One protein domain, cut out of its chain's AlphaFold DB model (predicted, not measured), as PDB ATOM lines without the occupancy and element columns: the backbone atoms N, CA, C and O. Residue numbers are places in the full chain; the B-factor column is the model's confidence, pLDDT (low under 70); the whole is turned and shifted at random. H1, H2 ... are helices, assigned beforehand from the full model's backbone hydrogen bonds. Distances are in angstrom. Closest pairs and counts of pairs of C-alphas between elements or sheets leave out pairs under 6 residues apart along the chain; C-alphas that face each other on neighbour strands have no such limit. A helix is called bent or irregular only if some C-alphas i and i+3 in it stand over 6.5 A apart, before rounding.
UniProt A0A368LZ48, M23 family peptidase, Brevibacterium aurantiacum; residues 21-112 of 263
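What this domain is: This is residues 21 to 112 of the 263 residues of the protein "M23 family peptidase" of Brevibacterium aurantiacum (UniProt A0A368LZ48). The model has little regular structure: loops with four short helices, loops round Glu 58 at one end of the long axis, H4 at the other, H2 and H3 between them. The 92 printed residues have named helices H1, H2, H3, H4 in that order and no named strand: all helix, with 32 residues in helices. The whole is compact, radius of gyration of the C-alphas 13.4 A, spanning 40 by 28 by 23 A.

Where its parts are: H1, residues 36 to 39, begins at C-alpha 36 (-9.374, -26.214, -5.499) and is 5.5 A long. H2, residues 42 to 51, measures 14.0 A. H3, residues 87 to 95, measures 11.9 A. H4, residues 104 to 112, measures 13.7 A and ends at C-alpha 112 (-3.435, -51.706, 7.134); it is irregular, C-alphas 105 and 108 being 7.5 A apart.

How they stand to each other: H1 and H2 only just touch, only at the corner, with 3 pairs of C-alphas within 8 A; the closest, Val 39 and Ala 45, are 5.0 A apart. H2 and H3 are close but not clearly touching, closest C-alphas Phe 49 and Val 94 at 7.2 A, and about perpendicular at 86 degrees. H3 and H4 touch, closest C-alphas Ala 88 and Ala 104 at 5.1 A, at a steep tilt of 61 degrees, opposite ways. H1 is apart from H3 and H4, and H2 from H4. Residues 53 to 54 pair antiparallel with 72 to 73. Every O i to N i+4 pair is within hydrogen-bond range in H2, 4 of 5 in H3 and 3 of 5 in H4; H1 is too short for one.

The domain as a whole: The farthest C-alphas, Glu 58 and Thr 112, are 42.0 A apart. The printed part has no cut; the link H2 to H3, 35 residues, is long. Residues 97 to 112 have pLDDT under 70.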
ATOM      1  N   ALA A  21     -13.208 -29.796  -0.476       83.38
ATOM      2  CA  ALA A  21     -12.708 -30.766  -1.453       83.38
ATOM      3  C   ALA A  21     -11.448 -31.503  -0.967       83.38
ATOM      4  O   ALA A  21     -10.912 -31.244   0.112       83.38
ATOM      5  N   GLY A  22     -10.971 -32.442  -1.788       77.81
ATOM      6  CA  GLY A  22      -9.763 -33.213  -1.517       77.81
ATOM      7  C   GLY A  22      -9.909 -34.261  -0.417       77.81
ATOM      8  O   GLY A  22     -10.945 -34.406   0.235       77.81
ATOM      9  N   VAL A  23      -8.829 -35.014  -0.206       75.44
ATOM     10  CA  VAL A  23      -8.809 -36.177   0.702       75.44
ATOM     11  C   VAL A  23      -8.971 -35.805   2.182       75.44
ATOM     12  O   VAL A  23      -9.402 -36.640   2.973       75.44
ATOM     13  N   PHE A  24      -8.687 -34.550   2.549       79.44
ATOM     14  CA  PHE A  24      -8.878 -34.013   3.903       79.44
ATOM     15  C   PHE A  24     -10.167 -33.190   4.070       79.44
ATOM     16  O   PHE A  24     -10.388 -32.674   5.163       79.44
ATOM     17  N   GLN A  25     -11.009 -33.071   3.031       78.88
ATOM     18  CA  GLN A  25     -12.205 -32.210   3.026       78.88
ATOM     19  C   GLN A  25     -11.876 -30.777   3.474       78.88
ATOM     20  O   GLN A  25     -12.435 -30.248   4.430       78.88
ATOM     21  N   GLN A  26     -10.899 -30.169   2.804       84.69
ATOM     22  CA  GLN A  26     -10.435 -28.820   3.109       84.69
ATOM     23  C   GLN A  26     -11.235 -27.789   2.317       84.69
ATOM     24  O   GLN A  26     -11.385 -27.902   1.098       84.69
ATOM     25  N   ARG A  27     -11.702 -26.752   3.017       86.00
ATOM     26  CA  ARG A  27     -12.462 -25.640   2.445       86.00
ATOM     27  C   ARG A  27     -11.630 -24.830   1.455       86.00
ATOM     28  O   ARG A  27     -10.640 -24.213   1.852       86.00
ATOM     29  N   GLN A  28     -12.054 -24.771   0.190       85.69
ATOM     30  CA  GLN A  28     -11.370 -24.012  -0.874       85.69
ATOM     31  C   GLN A  28     -12.059 -22.687  -1.232       85.69
ATOM     32  O   GLN A  28     -12.264 -22.346  -2.400       85.69
ATOM     33  N   LEU A  29     -12.429 -21.927  -0.202       85.94
ATOM     34  CA  LEU A  29     -12.893 -20.542  -0.323       85.94
ATOM     35  C   LEU A  29     -11.724 -19.551  -0.120       85.94
ATOM     36  O   LEU A  29     -10.708 -19.916   0.477       85.94
ATOM     37  N   PRO A  30     -11.835 -18.290  -0.582       86.25
ATOM     38  CA  PRO A  30     -10.867 -17.241  -0.250       86.25
ATOM     39  C   PRO A  30     -10.646 -17.136   1.267       86.25
ATOM     40  O   PRO A  30     -11.597 -17.256   2.039       86.25
ATOM     41  N   GLY A  31      -9.396 -16.953   1.695       86.69
ATOM     42  CA  GLY A  31      -9.010 -16.937   3.110       86.69
ATOM     43  C   GLY A  31      -8.899 -18.309   3.796       86.69
ATOM     44  O   GLY A  31      -8.298 -18.390   4.863       86.69
ATOM     45  N   TRP A  32      -9.428 -19.390   3.210       89.25
ATOM     46  CA  TRP A  32      -9.381 -20.740   3.799       89.25
ATOM     47  C   TRP A  32      -8.100 -21.506   3.422       89.25
ATOM     48  O   TRP A  32      -7.045 -20.892   3.296       89.25
ATOM     49  N   TYR A  33      -8.153 -22.833   3.284       88.81
ATOM     50  CA  TYR A  33      -6.968 -23.691   3.201       88.81
ATOM     51  C   TYR A  33      -6.195 -23.578   1.886       88.81
ATOM     52  O   TYR A  33      -5.012 -23.881   1.867       88.81
ATOM     53  N   GLY A  34      -6.834 -23.191   0.780       90.19
ATOM     54  CA  GLY A  34      -6.185 -23.139  -0.531       90.19
ATOM     55  C   GLY A  34      -7.169 -22.999  -1.689       90.19
ATOM     56  O   GLY A  34      -8.381 -22.920  -1.501       90.19
ATOM     57  N   SER A  35      -6.654 -22.985  -2.917       91.00
ATOM     58  CA  SER A  35      -7.474 -23.149  -4.126       91.00
ATOM     59  C   SER A  35      -7.915 -24.606  -4.310       91.00
ATOM     60  O   SER A  35      -7.293 -25.520  -3.769       91.00
ATOM     61  N   LEU A  36      -8.925 -24.852  -5.157       87.94
ATOM     62  CA  LEU A  36      -9.374 -26.214  -5.499       87.94
ATOM     63  C   LEU A  36      -8.231 -27.108  -6.004       87.94
ATOM     64  O   LEU A  36      -8.196 -28.293  -5.694       87.94
ATOM     65  N   LYS A  37      -7.262 -26.548  -6.737       88.88
ATOM     66  CA  LYS A  37      -6.078 -27.297  -7.178       88.88
ATOM     67  C   LYS A  37      -5.174 -27.691  -6.004       88.88
ATOM     68  O   LYS A  37      -4.603 -28.773  -6.026       88.88
ATOM     69  N   GLN A  38      -5.030 -26.817  -5.010       89.94
ATOM     70  CA  GLN A  38      -4.168 -27.042  -3.851       89.94
ATOM     71  C   GLN A  38      -4.772 -28.055  -2.873       89.94
ATOM     72  O   GLN A  38      -4.090 -29.000  -2.509       89.94
ATOM     73  N   VAL A  39      -6.052 -27.933  -2.503       88.31
ATOM     74  CA  VAL A  39      -6.679 -28.884  -1.555       88.31
ATOM     75  C   VAL A  39      -6.849 -30.299  -2.131       88.31
ATOM     76  O   VAL A  39      -6.954 -31.264  -1.380       88.31
ATOM     77  N   ASN A  40      -6.846 -30.444  -3.462       85.69
ATOM     78  CA  ASN A  40      -6.822 -31.747  -4.135       85.69
ATOM     79  C   ASN A  40      -5.403 -32.298  -4.372       85.69
ATOM     80  O   ASN A  40      -5.262 -33.480  -4.688       85.69
ATOM     81  N   ASP A  41      -4.354 -31.488  -4.208       87.12
ATOM     82  CA  ASP A  41      -2.980 -31.984  -4.184       87.12
ATOM     83  C   ASP A  41      -2.712 -32.635  -2.821       87.12
ATOM     84  O   ASP A  41      -2.742 -31.979  -1.781       87.12
ATOM     85  N   ILE A  42      -2.464 -33.947  -2.817       81.00
ATOM     86  CA  ILE A  42      -2.325 -34.731  -1.582       81.00
ATOM     87  C   ILE A  42      -1.157 -34.230  -0.721       81.00
ATOM     88  O   ILE A  42      -1.252 -34.278   0.505       81.00
ATOM     89  N   VAL A  43      -0.072 -33.732  -1.324       82.75
ATOM     90  CA  VAL A  43       1.105 -33.257  -0.581       82.75
ATOM     91  C   VAL A  43       0.797 -31.912   0.068       82.75
ATOM     92  O   VAL A  43       1.043 -31.742   1.262       82.75
ATOM     93  N   TYR A  44       0.204 -30.979  -0.682       89.06
ATOM     94  CA  TYR A  44      -0.251 -29.703  -0.132       89.06
ATOM     95  C   TYR A  44      -1.280 -29.911   0.982       89.06
ATOM     96  O   TYR A  44      -1.104 -29.394   2.082       89.06
ATOM     97  N   ALA A  45      -2.318 -30.707   0.723       86.56
ATOM     98  CA  ALA A  45      -3.407 -30.931   1.661       86.56
ATOM     99  C   ALA A  45      -2.932 -31.626   2.950       86.56
ATOM    100  O   ALA A  45      -3.346 -31.227   4.039       86.56
ATOM    101  N   SER A  46      -2.001 -32.586   2.850       84.06
ATOM    102  CA  SER A  46      -1.362 -33.201   4.026       84.06
ATOM    103  C   SER A  46      -0.553 -32.184   4.830       84.06
ATOM    104  O   SER A  46      -0.670 -32.140   6.051       84.06
ATOM    105  N   ASN A  47       0.234 -31.332   4.161       88.44
ATOM    106  CA  ASN A  47       1.022 -30.297   4.834       88.44
ATOM    107  C   ASN A  47       0.138 -29.238   5.508       88.44
ATOM    108  O   ASN A  47       0.470 -28.814   6.611       88.44
ATOM    109  N   ALA A  48      -0.975 -28.851   4.881       90.00
ATOM    110  CA  ALA A  48      -1.954 -27.911   5.425       90.00
ATOM    111  C   ALA A  48      -2.737 -28.491   6.616       90.00
ATOM    112  O   ALA A  48      -3.057 -27.771   7.554       90.00
ATOM    113  N   PHE A  49      -3.024 -29.798   6.610       89.69
ATOM    114  CA  PHE A  49      -3.605 -30.492   7.763       89.69
ATOM    115  C   PHE A  49      -2.590 -30.633   8.911       89.69
ATOM    116  O   PHE A  49      -2.949 -30.467  10.073       89.69
ATOM    117  N   TYR A  50      -1.322 -30.920   8.600       87.94
ATOM    118  CA  TYR A  50      -0.293 -31.153   9.611       87.94
ATOM    119  C   TYR A  50       0.215 -29.859  10.267       87.94
ATOM    120  O   TYR A  50       0.210 -29.781  11.487       87.94
ATOM    121  N   ASN A  51       0.599 -28.845   9.480       91.94
ATOM    122  CA  ASN A  51       1.240 -27.605   9.961       91.94
ATOM    123  C   ASN A  51       0.304 -26.379   9.997       91.94
ATOM    124  O   ASN A  51       0.756 -25.266  10.261       91.94
ATOM    125  N   GLY A  52      -0.958 -26.548   9.600       90.88
ATOM    126  CA  GLY A  52      -1.891 -25.440   9.420       90.88
ATOM    127  C   GLY A  52      -1.610 -24.627   8.155       90.88
ATOM    128  O   GLY A  52      -0.819 -25.008   7.286       90.88
ATOM    129  N   VAL A  53      -2.293 -23.487   8.031       92.44
ATOM    130  CA  VAL A  53      -2.135 -22.553   6.904       92.44
ATOM    131  C   VAL A  53      -2.075 -21.124   7.426       92.44
ATOM    132  O   VAL A  53      -3.070 -20.607   7.929       92.44
ATOM    133  N   THR A  54      -0.923 -20.472   7.276       92.12
ATOM    134  CA  THR A  54      -0.701 -19.061   7.641       92.12
ATOM    135  C   THR A  54      -0.747 -18.177   6.400       92.12
ATOM    136  O   THR A  54      -0.080 -18.476   5.407       92.12
ATOM    137  N   ALA A  55      -1.484 -17.069   6.466       91.31
ATOM    138  CA  ALA A  55      -1.590 -16.125   5.361       91.31
ATOM    139  C   ALA A  55      -0.318 -15.276   5.189       91.31
ATOM    140  O   ALA A  55       0.210 -14.694   6.136       91.31
ATOM    141  N   ASP A  56       0.139 -15.168   3.940       88.69
ATOM    142  CA  ASP A  56       1.281 -14.350   3.511       88.69
ATOM    143  C   ASP A  56       0.930 -12.860   3.351       88.69
ATOM    144  O   ASP A  56       1.815 -12.003   3.323       88.69
ATOM    145  N   LYS A  57      -0.366 -12.557   3.231       89.44
ATOM    146  CA  LYS A  57      -0.946 -11.224   3.022       89.44
ATOM    147  C   LYS A  57      -2.420 -11.200   3.420       89.44
ATOM    148  O   LYS A  57      -3.065 -12.243   3.525       89.44
ATOM    149  N   GLU A  58      -2.979 -10.003   3.557       86.00
ATOM    150  CA  GLU A  58      -4.408  -9.800   3.809       86.00
ATOM    151  C   GLU A  58      -5.282 -10.497   2.743       86.00
ATOM    152  O   GLU A  58      -5.050 -10.369   1.538       86.00
ATOM    153  N   GLY A  59      -6.265 -11.287   3.191       84.25
ATOM    154  CA  GLY A  59      -7.123 -12.108   2.324       84.25
ATOM    155  C   GLY A  59      -6.441 -13.329   1.681       84.25
ATOM    156  O   GLY A  59      -7.070 -14.023   0.878       84.25
ATOM    157  N   GLY A  60      -5.172 -13.599   2.006       88.00
ATOM    158  CA  GLY A  60      -4.461 -14.821   1.627       88.00
ATOM    159  C   GLY A  60      -5.004 -16.067   2.337       88.00
ATOM    160  O   GLY A  60      -5.705 -15.977   3.343       88.00
ATOM    161  N   TYR A  61      -4.687 -17.251   1.812       90.44
ATOM    162  CA  TYR A  61      -5.084 -18.521   2.431       90.44
ATOM    163  C   TYR A  61      -4.522 -18.634   3.852       90.44
ATOM    164  O   TYR A  61      -3.343 -18.372   4.057       90.44
ATOM    165  N   GLY A  62      -5.368 -18.987   4.822       86.38
ATOM    166  CA  GLY A  62      -5.077 -18.909   6.257       86.38
ATOM    167  C   GLY A  62      -5.789 -17.757   6.979       86.38
ATOM    168  O   GLY A  62      -6.066 -17.862   8.173       86.38
ATOM    169  N   SER A  63      -6.181 -16.685   6.275       90.19
ATOM    170  CA  SER A  63      -6.752 -15.493   6.919       90.19
ATOM    171  C   SER A  63      -8.104 -15.733   7.601       90.19
ATOM    172  O   SER A  63      -8.490 -14.977   8.489       90.19
ATOM    173  N   ALA A  64      -8.836 -16.783   7.214       85.81
ATOM    174  CA  ALA A  64     -10.115 -17.152   7.818       85.81
ATOM    175  C   ALA A  64      -9.985 -17.743   9.236       85.81
ATOM    176  O   ALA A  64     -10.981 -17.787   9.956       85.81
ATOM    177  N   GLY A  65      -8.791 -18.188   9.649       80.19
ATOM    178  CA  GLY A  65      -8.561 -18.728  10.993       80.19
ATOM    179  C   GLY A  65      -8.407 -17.665  12.089       80.19
ATOM    180  O   GLY A  65      -8.604 -17.967  13.265       80.19
ATOM    181  N   GLY A  66      -8.125 -16.411  11.715       77.75
ATOM    182  CA  GLY A  66      -7.797 -15.338  12.662       77.75
ATOM    183  C   GLY A  66      -6.414 -15.513  13.303       77.75
ATOM    184  O   GLY A  66      -5.588 -16.272  12.805       77.75
ATOM    185  N   GLY A  67      -6.141 -14.797  14.395       74.75
ATOM    186  CA  GLY A  67      -4.832 -14.805  15.066       74.75
ATOM    187  C   GLY A  67      -3.915 -13.649  14.645       74.75
ATOM    188  O   GLY A  67      -4.382 -12.641  14.115       74.75
ATOM    189  N   GLU A  68      -2.619 -13.770  14.936       70.00
ATOM    190  CA  GLU A  68      -1.622 -12.731  14.640       70.00
ATOM    191  C   GLU A  68      -1.269 -12.642  13.140       70.00
ATOM    192  O   GLU A  68      -1.489 -13.568  12.354       70.00
ATOM    193  N   GLY A  69      -0.702 -11.504  12.727       83.44
ATOM    194  CA  GLY A  69      -0.338 -11.250  11.332       83.44
ATOM    195  C   GLY A  69      -1.564 -11.140  10.421       83.44
ATOM    196  O   GLY A  69      -2.497 -10.397  10.716       83.44
ATOM    197  N   PHE A  70      -1.555 -11.866   9.302       84.75
ATOM    198  CA  PHE A  70      -2.677 -11.911   8.353       84.75
ATOM    199  C   PHE A  70      -3.670 -13.055   8.630       84.75
ATOM    200  O   PHE A  70      -4.604 -13.250   7.853       84.75
ATOM    201  N   GLY A  71      -3.484 -13.784   9.734       88.69
ATOM    202  CA  GLY A  71      -4.309 -14.908  10.166       88.69
ATOM    203  C   GLY A  71      -3.716 -16.282   9.836       88.69
ATOM    204  O   GLY A  71      -2.944 -16.449   8.887       88.69
ATOM    205  N   HIS A  72      -4.081 -17.268  10.649       90.75
ATOM    206  CA  HIS A  72      -3.602 -18.641  10.592       90.75
ATOM    207  C   HIS A  72      -4.731 -19.624  10.934       90.75
ATOM    208  O   HIS A  72      -5.448 -19.448  11.920       90.75
ATOM    209  N   ILE A  73      -4.876 -20.679  10.130       90.50
ATOM    210  CA  ILE A  73      -5.766 -21.812  10.400       90.50
ATOM    211  C   ILE A  73      -4.936 -22.930  11.052       90.50
ATOM    212  O   ILE A  73      -4.041 -23.437  10.372       90.50
ATOM    213  N   PRO A  74      -5.244 -23.337  12.302       89.31
ATOM    214  CA  PRO A  74      -4.517 -24.385  13.017       89.31
ATOM    215  C   PRO A  74      -4.466 -25.720  12.277       89.31
ATOM    216  O   PRO A  74      -5.488 -26.203  11.781       89.31
ATOM    217  N   GLY A  75      -3.284 -26.328  12.259       90.50
ATOM    218  CA  GLY A  75      -3.071 -27.724  11.909       90.50
ATOM    219  C   GLY A  75      -2.911 -28.609  13.137       90.50
ATOM    220  O   GLY A  75      -3.220 -28.230  14.266       90.50
ATOM    221  N   LEU A  76      -2.413 -29.819  12.901       90.00
ATOM    222  CA  LEU A  76      -2.164 -30.809  13.940       90.00
ATOM    223  C   LEU A  76      -1.055 -30.382  14.912       90.00
ATOM    224  O   LEU A  76      -1.197 -30.587  16.112       90.00
ATOM    225  N   THR A  77       0.009 -29.742  14.418       91.88
ATOM    226  CA  THR A  77       1.126 -29.252  15.247       91.88
ATOM    227  C   THR A  77       0.743 -28.130  16.211       91.88
ATOM    228  O   THR A  77       1.488 -27.866  17.148       91.88
ATOM    229  N   ASP A  78      -0.401 -27.480  15.991       90.06
ATOM    230  CA  ASP A  78      -0.916 -26.381  16.817       90.06
ATOM    231  C   ASP A  78      -1.878 -26.877  17.919       90.06
ATOM    232  O   ASP A  78      -2.498 -26.079  18.625       90.06
ATOM    233  N   VAL A  79      -2.041 -28.200  18.056       88.56
ATOM    234  CA  VAL A  79      -2.879 -28.843  19.077       88.56
ATOM    235  C   VAL A  79      -1.995 -29.421  20.182       88.56
ATOM    236  O   VAL A  79      -1.316 -30.423  19.979       88.56
ATOM    237  N   ASP A  80      -2.050 -28.837  21.379       90.69
ATOM    238  CA  ASP A  80      -1.286 -29.321  22.537       90.69
ATOM    239  C   ASP A  80      -1.543 -30.814  22.831       90.69
ATOM    240  O   ASP A  80      -2.681 -31.238  23.049       90.69
ATOM    241  N   GLY A  81      -0.466 -31.606  22.881       84.62
ATOM    242  CA  GLY A  81      -0.504 -33.030  23.237       84.62
ATOM    243  C   GLY A  81      -1.144 -33.942  22.187       84.62
ATOM    244  O   GLY A  81      -1.599 -35.035  22.529       84.62
ATOM    245  N   TRP A  82      -1.210 -33.515  20.921       81.19
ATOM    246  CA  TRP A  82      -1.766 -34.317  19.826       81.19
ATOM    247  C   TRP A  82      -1.058 -35.668  19.633       81.19
ATOM    248  O   TRP A  82      -1.677 -36.612  19.143       81.19
ATOM    249  N   GLU A  83       0.210 -35.782  20.037       82.69
ATOM    250  CA  GLU A  83       1.014 -37.004  19.945       82.69
ATOM    251  C   GLU A  83       0.485 -38.143  20.834       82.69
ATOM    252  O   GLU A  83       0.646 -39.316  20.490       82.69
ATOM    253  N   ASP A  84      -0.160 -37.802  21.956       82.06
ATOM    254  CA  ASP A  84      -0.764 -38.753  22.900       82.06
ATOM    255  C   ASP A  84      -2.234 -39.081  22.557       82.06
ATOM    256  O   ASP A  84      -2.832 -39.987  23.148       82.06
ATOM    257  N   MET A  85      -2.835 -38.367  21.597       80.81
ATOM    258  CA  MET A  85      -4.213 -38.588  21.147       80.81
ATOM    259  C   MET A  85      -4.321 -39.800  20.213       80.81
ATOM    260  O   MET A  85      -3.398 -40.141  19.468       80.81
ATOM    261  N   THR A  86      -5.490 -40.445  20.162       79.94
ATOM    262  CA  THR A  86      -5.746 -41.405  19.079       79.94
ATOM    263  C   THR A  86      -5.825 -40.684  17.724       79.94
ATOM    264  O   THR A  86      -6.231 -39.523  17.669       79.94
ATOM    265  N   PRO A  87      -5.545 -41.357  16.588       78.00
ATOM    266  CA  PRO A  87      -5.623 -40.724  15.267       78.00
ATOM    267  C   PRO A  87      -6.990 -40.107  14.929       78.00
ATOM    268  O   PRO A  87      -7.059 -39.189  14.119       78.00
ATOM    269  N   ALA A  88      -8.076 -40.593  15.540       75.31
ATOM    270  CA  ALA A  88      -9.410 -40.020  15.373       75.31
ATOM    271  C   ALA A  88      -9.595 -38.731  16.191       75.31
ATOM    272  O   ALA A  88     -10.141 -37.765  15.669       75.31
ATOM    273  N   GLU A  89      -9.106 -38.689  17.435       78.38
ATOM    274  CA  GLU A  89      -9.109 -37.488  18.284       78.38
ATOM    275  C   GLU A  89      -8.191 -36.399  17.707       78.38
ATOM    276  O   GLU A  89      -8.607 -35.248  17.597       78.38
ATOM    277  N   ALA A  90      -7.001 -36.781  17.235       82.12
ATOM    278  CA  ALA A  90      -6.057 -35.919  16.524       82.12
ATOM    279  C   ALA A  90      -6.626 -35.367  15.201       82.12
ATOM    280  O   ALA A  90      -6.480 -34.188  14.894       82.12
ATOM    281  N   ALA A  91      -7.330 -36.184  14.409       81.94
ATOM    282  CA  ALA A  91      -8.031 -35.679  13.225       81.94
ATOM    283  C   ALA A  91      -9.192 -34.745  13.604       81.94
ATOM    284  O   ALA A  91      -9.419 -33.727  12.950       81.94
ATOM    285  N   GLN A  92      -9.908 -35.058  14.686       81.81
ATOM    286  CA  GLN A  92     -11.041 -34.280  15.171       81.81
ATOM    287  C   GLN A  92     -10.647 -32.930  15.786       81.81
ATOM    288  O   GLN A  92     -11.427 -31.982  15.687       81.81
ATOM    289  N   SER A  93      -9.474 -32.803  16.406       84.12
ATOM    290  CA  SER A  93      -9.003 -31.531  16.972       84.12
ATOM    291  C   SER A  93      -8.698 -30.496  15.882       84.12
ATOM    292  O   SER A  93      -9.050 -29.324  16.041       84.12
ATOM    293  N   VAL A  94      -8.158 -30.944  14.742       84.94
ATOM    294  CA  VAL A  94      -7.923 -30.128  13.538       84.94
ATOM    295  C   VAL A  94      -9.228 -29.886  12.771       84.94
ATOM    296  O   VAL A  94      -9.653 -28.749  12.590       84.94
ATOM    297  N   GLN A  95      -9.908 -30.960  12.353       79.56
ATOM    298  CA  GLN A  95     -11.062 -30.911  11.441       79.56
ATOM    299  C   GLN A  95     -12.419 -30.743  12.141       79.56
ATOM    300  O   GLN A  95     -13.436 -30.869  11.469       79.56
ATOM    301  N   LYS A  96     -12.471 -30.537  13.466       77.62
ATOM    302  CA  LYS A  96     -13.640 -30.131  14.291       77.62
ATOM    303  C   LYS A  96     -15.010 -30.551  13.719       77.62
ATOM    304  O   LYS A  96     -15.893 -29.727  13.479       77.62
ATOM    305  N   SER A  97     -15.163 -31.848  13.447       69.12
ATOM    306  CA  SER A  97     -16.265 -32.438  12.681       69.12
ATOM    307  C   SER A  97     -17.537 -32.573  13.512       69.12
ATOM    308  O   SER A  97     -17.476 -32.944  14.683       69.12
ATOM    309  N   GLN A  98     -18.699 -32.386  12.874       64.06
ATOM    310  CA  GLN A  98     -20.007 -32.755  13.444       64.06
ATOM    311  C   GLN A  98     -20.145 -34.278  13.667       64.06
ATOM    312  O   GLN A  98     -20.990 -34.724  14.439       64.06
ATOM    313  N   TYR A  99     -19.291 -35.072  13.015       64.00
ATOM    314  CA  TYR A  99     -19.169 -36.521  13.163       64.00
ATOM    315  C   TYR A  99     -17.747 -36.877  13.650       64.00
ATOM    316  O   TYR A  99     -16.886 -37.154  12.805       64.00
ATOM    317  N   PRO A 100     -17.450 -36.806  14.964       63.12
ATOM    318  CA  PRO A 100     -16.110 -37.084  15.500       63.12
ATOM    319  C   PRO A 100     -15.677 -38.542  15.272       63.12
ATOM    320  O   PRO A 100     -14.568 -38.801  14.809       63.12
ATOM    321  N   ASP A 101     -16.586 -39.495  15.483       65.31
ATOM    322  CA  ASP A 101     -16.290 -40.933  15.397       65.31
ATOM    323  C   ASP A 101     -16.105 -41.446  13.957       65.31
ATOM    324  O   ASP A 101     -15.647 -42.571  13.745       65.31
ATOM    325  N   ALA A 102     -16.437 -40.638  12.943       65.88
ATOM    326  CA  ALA A 102     -16.407 -41.062  11.542       65.88
ATOM    327  C   ALA A 102     -14.992 -41.418  11.050       65.88
ATOM    328  O   ALA A 102     -14.851 -42.243  10.151       65.88
ATOM    329  N   TYR A 103     -13.943 -40.841  11.648       63.72
ATOM    330  CA  TYR A 103     -12.565 -41.248  11.364       63.72
ATOM    331  C   TYR A 103     -12.179 -42.547  12.068       63.72
ATOM    332  O   TYR A 103     -11.482 -43.365  11.470       63.72
ATOM    333  N   ALA A 104     -12.655 -42.774  13.299       66.69
ATOM    334  CA  ALA A 104     -12.314 -43.953  14.097       66.69
ATOM    335  C   ALA A 104     -12.652 -45.267  13.371       66.69
ATOM    336  O   ALA A 104     -11.877 -46.219  13.443       66.69
ATOM    337  N   ALA A 105     -13.743 -45.282  12.598       65.50
ATOM    338  CA  ALA A 105     -14.153 -46.414  11.766       65.50
ATOM    339  C   ALA A 105     -13.122 -46.837  10.697       65.50
ATOM    340  O   ALA A 105     -13.135 -47.990  10.279       65.50
ATOM    341  N   HIS A 106     -12.227 -45.936  10.272       68.56
ATOM    342  CA  HIS A 106     -11.262 -46.162   9.186       68.56
ATOM    343  C   HIS A 106      -9.796 -46.156   9.645       68.56
ATOM    344  O   HIS A 106      -8.892 -46.363   8.835       68.56
ATOM    345  N   VAL A 107      -9.531 -45.946  10.940       62.12
ATOM    346  CA  VAL A 107      -8.163 -45.912  11.483       62.12
ATOM    347  C   VAL A 107      -7.427 -47.239  11.246       62.12
ATOM    348  O   VAL A 107      -6.234 -47.228  10.938       62.12
ATOM    349  N   ASP A 108      -8.109 -48.380  11.347       61.03
ATOM    350  CA  ASP A 108      -7.476 -49.694  11.163       61.03
ATOM    351  C   ASP A 108      -7.313 -50.085   9.681       61.03
ATOM    352  O   ASP A 108      -6.304 -50.705   9.326       61.03
ATOM    353  N   ASP A 109      -8.198 -49.615   8.793       67.38
ATOM    354  CA  ASP A 109      -7.995 -49.669   7.335       67.38
ATOM    355  C   ASP A 109      -6.752 -48.857   6.938       67.38
ATOM    356  O   ASP A 109      -5.875 -49.345   6.221       67.38
ATOM    357  N   ALA A 110      -6.630 -47.631   7.463       65.31
ATOM    358  CA  ALA A 110      -5.496 -46.747   7.214       65.31
ATOM    359  C   ALA A 110      -4.178 -47.347   7.730       65.31
ATOM    360  O   ALA A 110      -3.198 -47.387   6.985       65.31
ATOM    361  N   LYS A 111      -4.149 -47.906   8.950       58.22
ATOM    362  CA  LYS A 111      -2.989 -48.667   9.461       58.22
ATOM    363  C   LYS A 111      -2.644 -49.856   8.565       58.22
ATOM    364  O   LYS A 111      -1.466 -50.137   8.364       58.22
ATOM    365  N   THR A 112      -3.641 -50.553   8.023       61.12
ATOM    366  CA  THR A 112      -3.435 -51.706   7.134       61.12
ATOM    367  C   THR A 112      -2.855 -51.282   5.784       61.12
ATOM    368  O   THR A 112      -1.944 -51.939   5.277       61.12
TER     369      THR A 112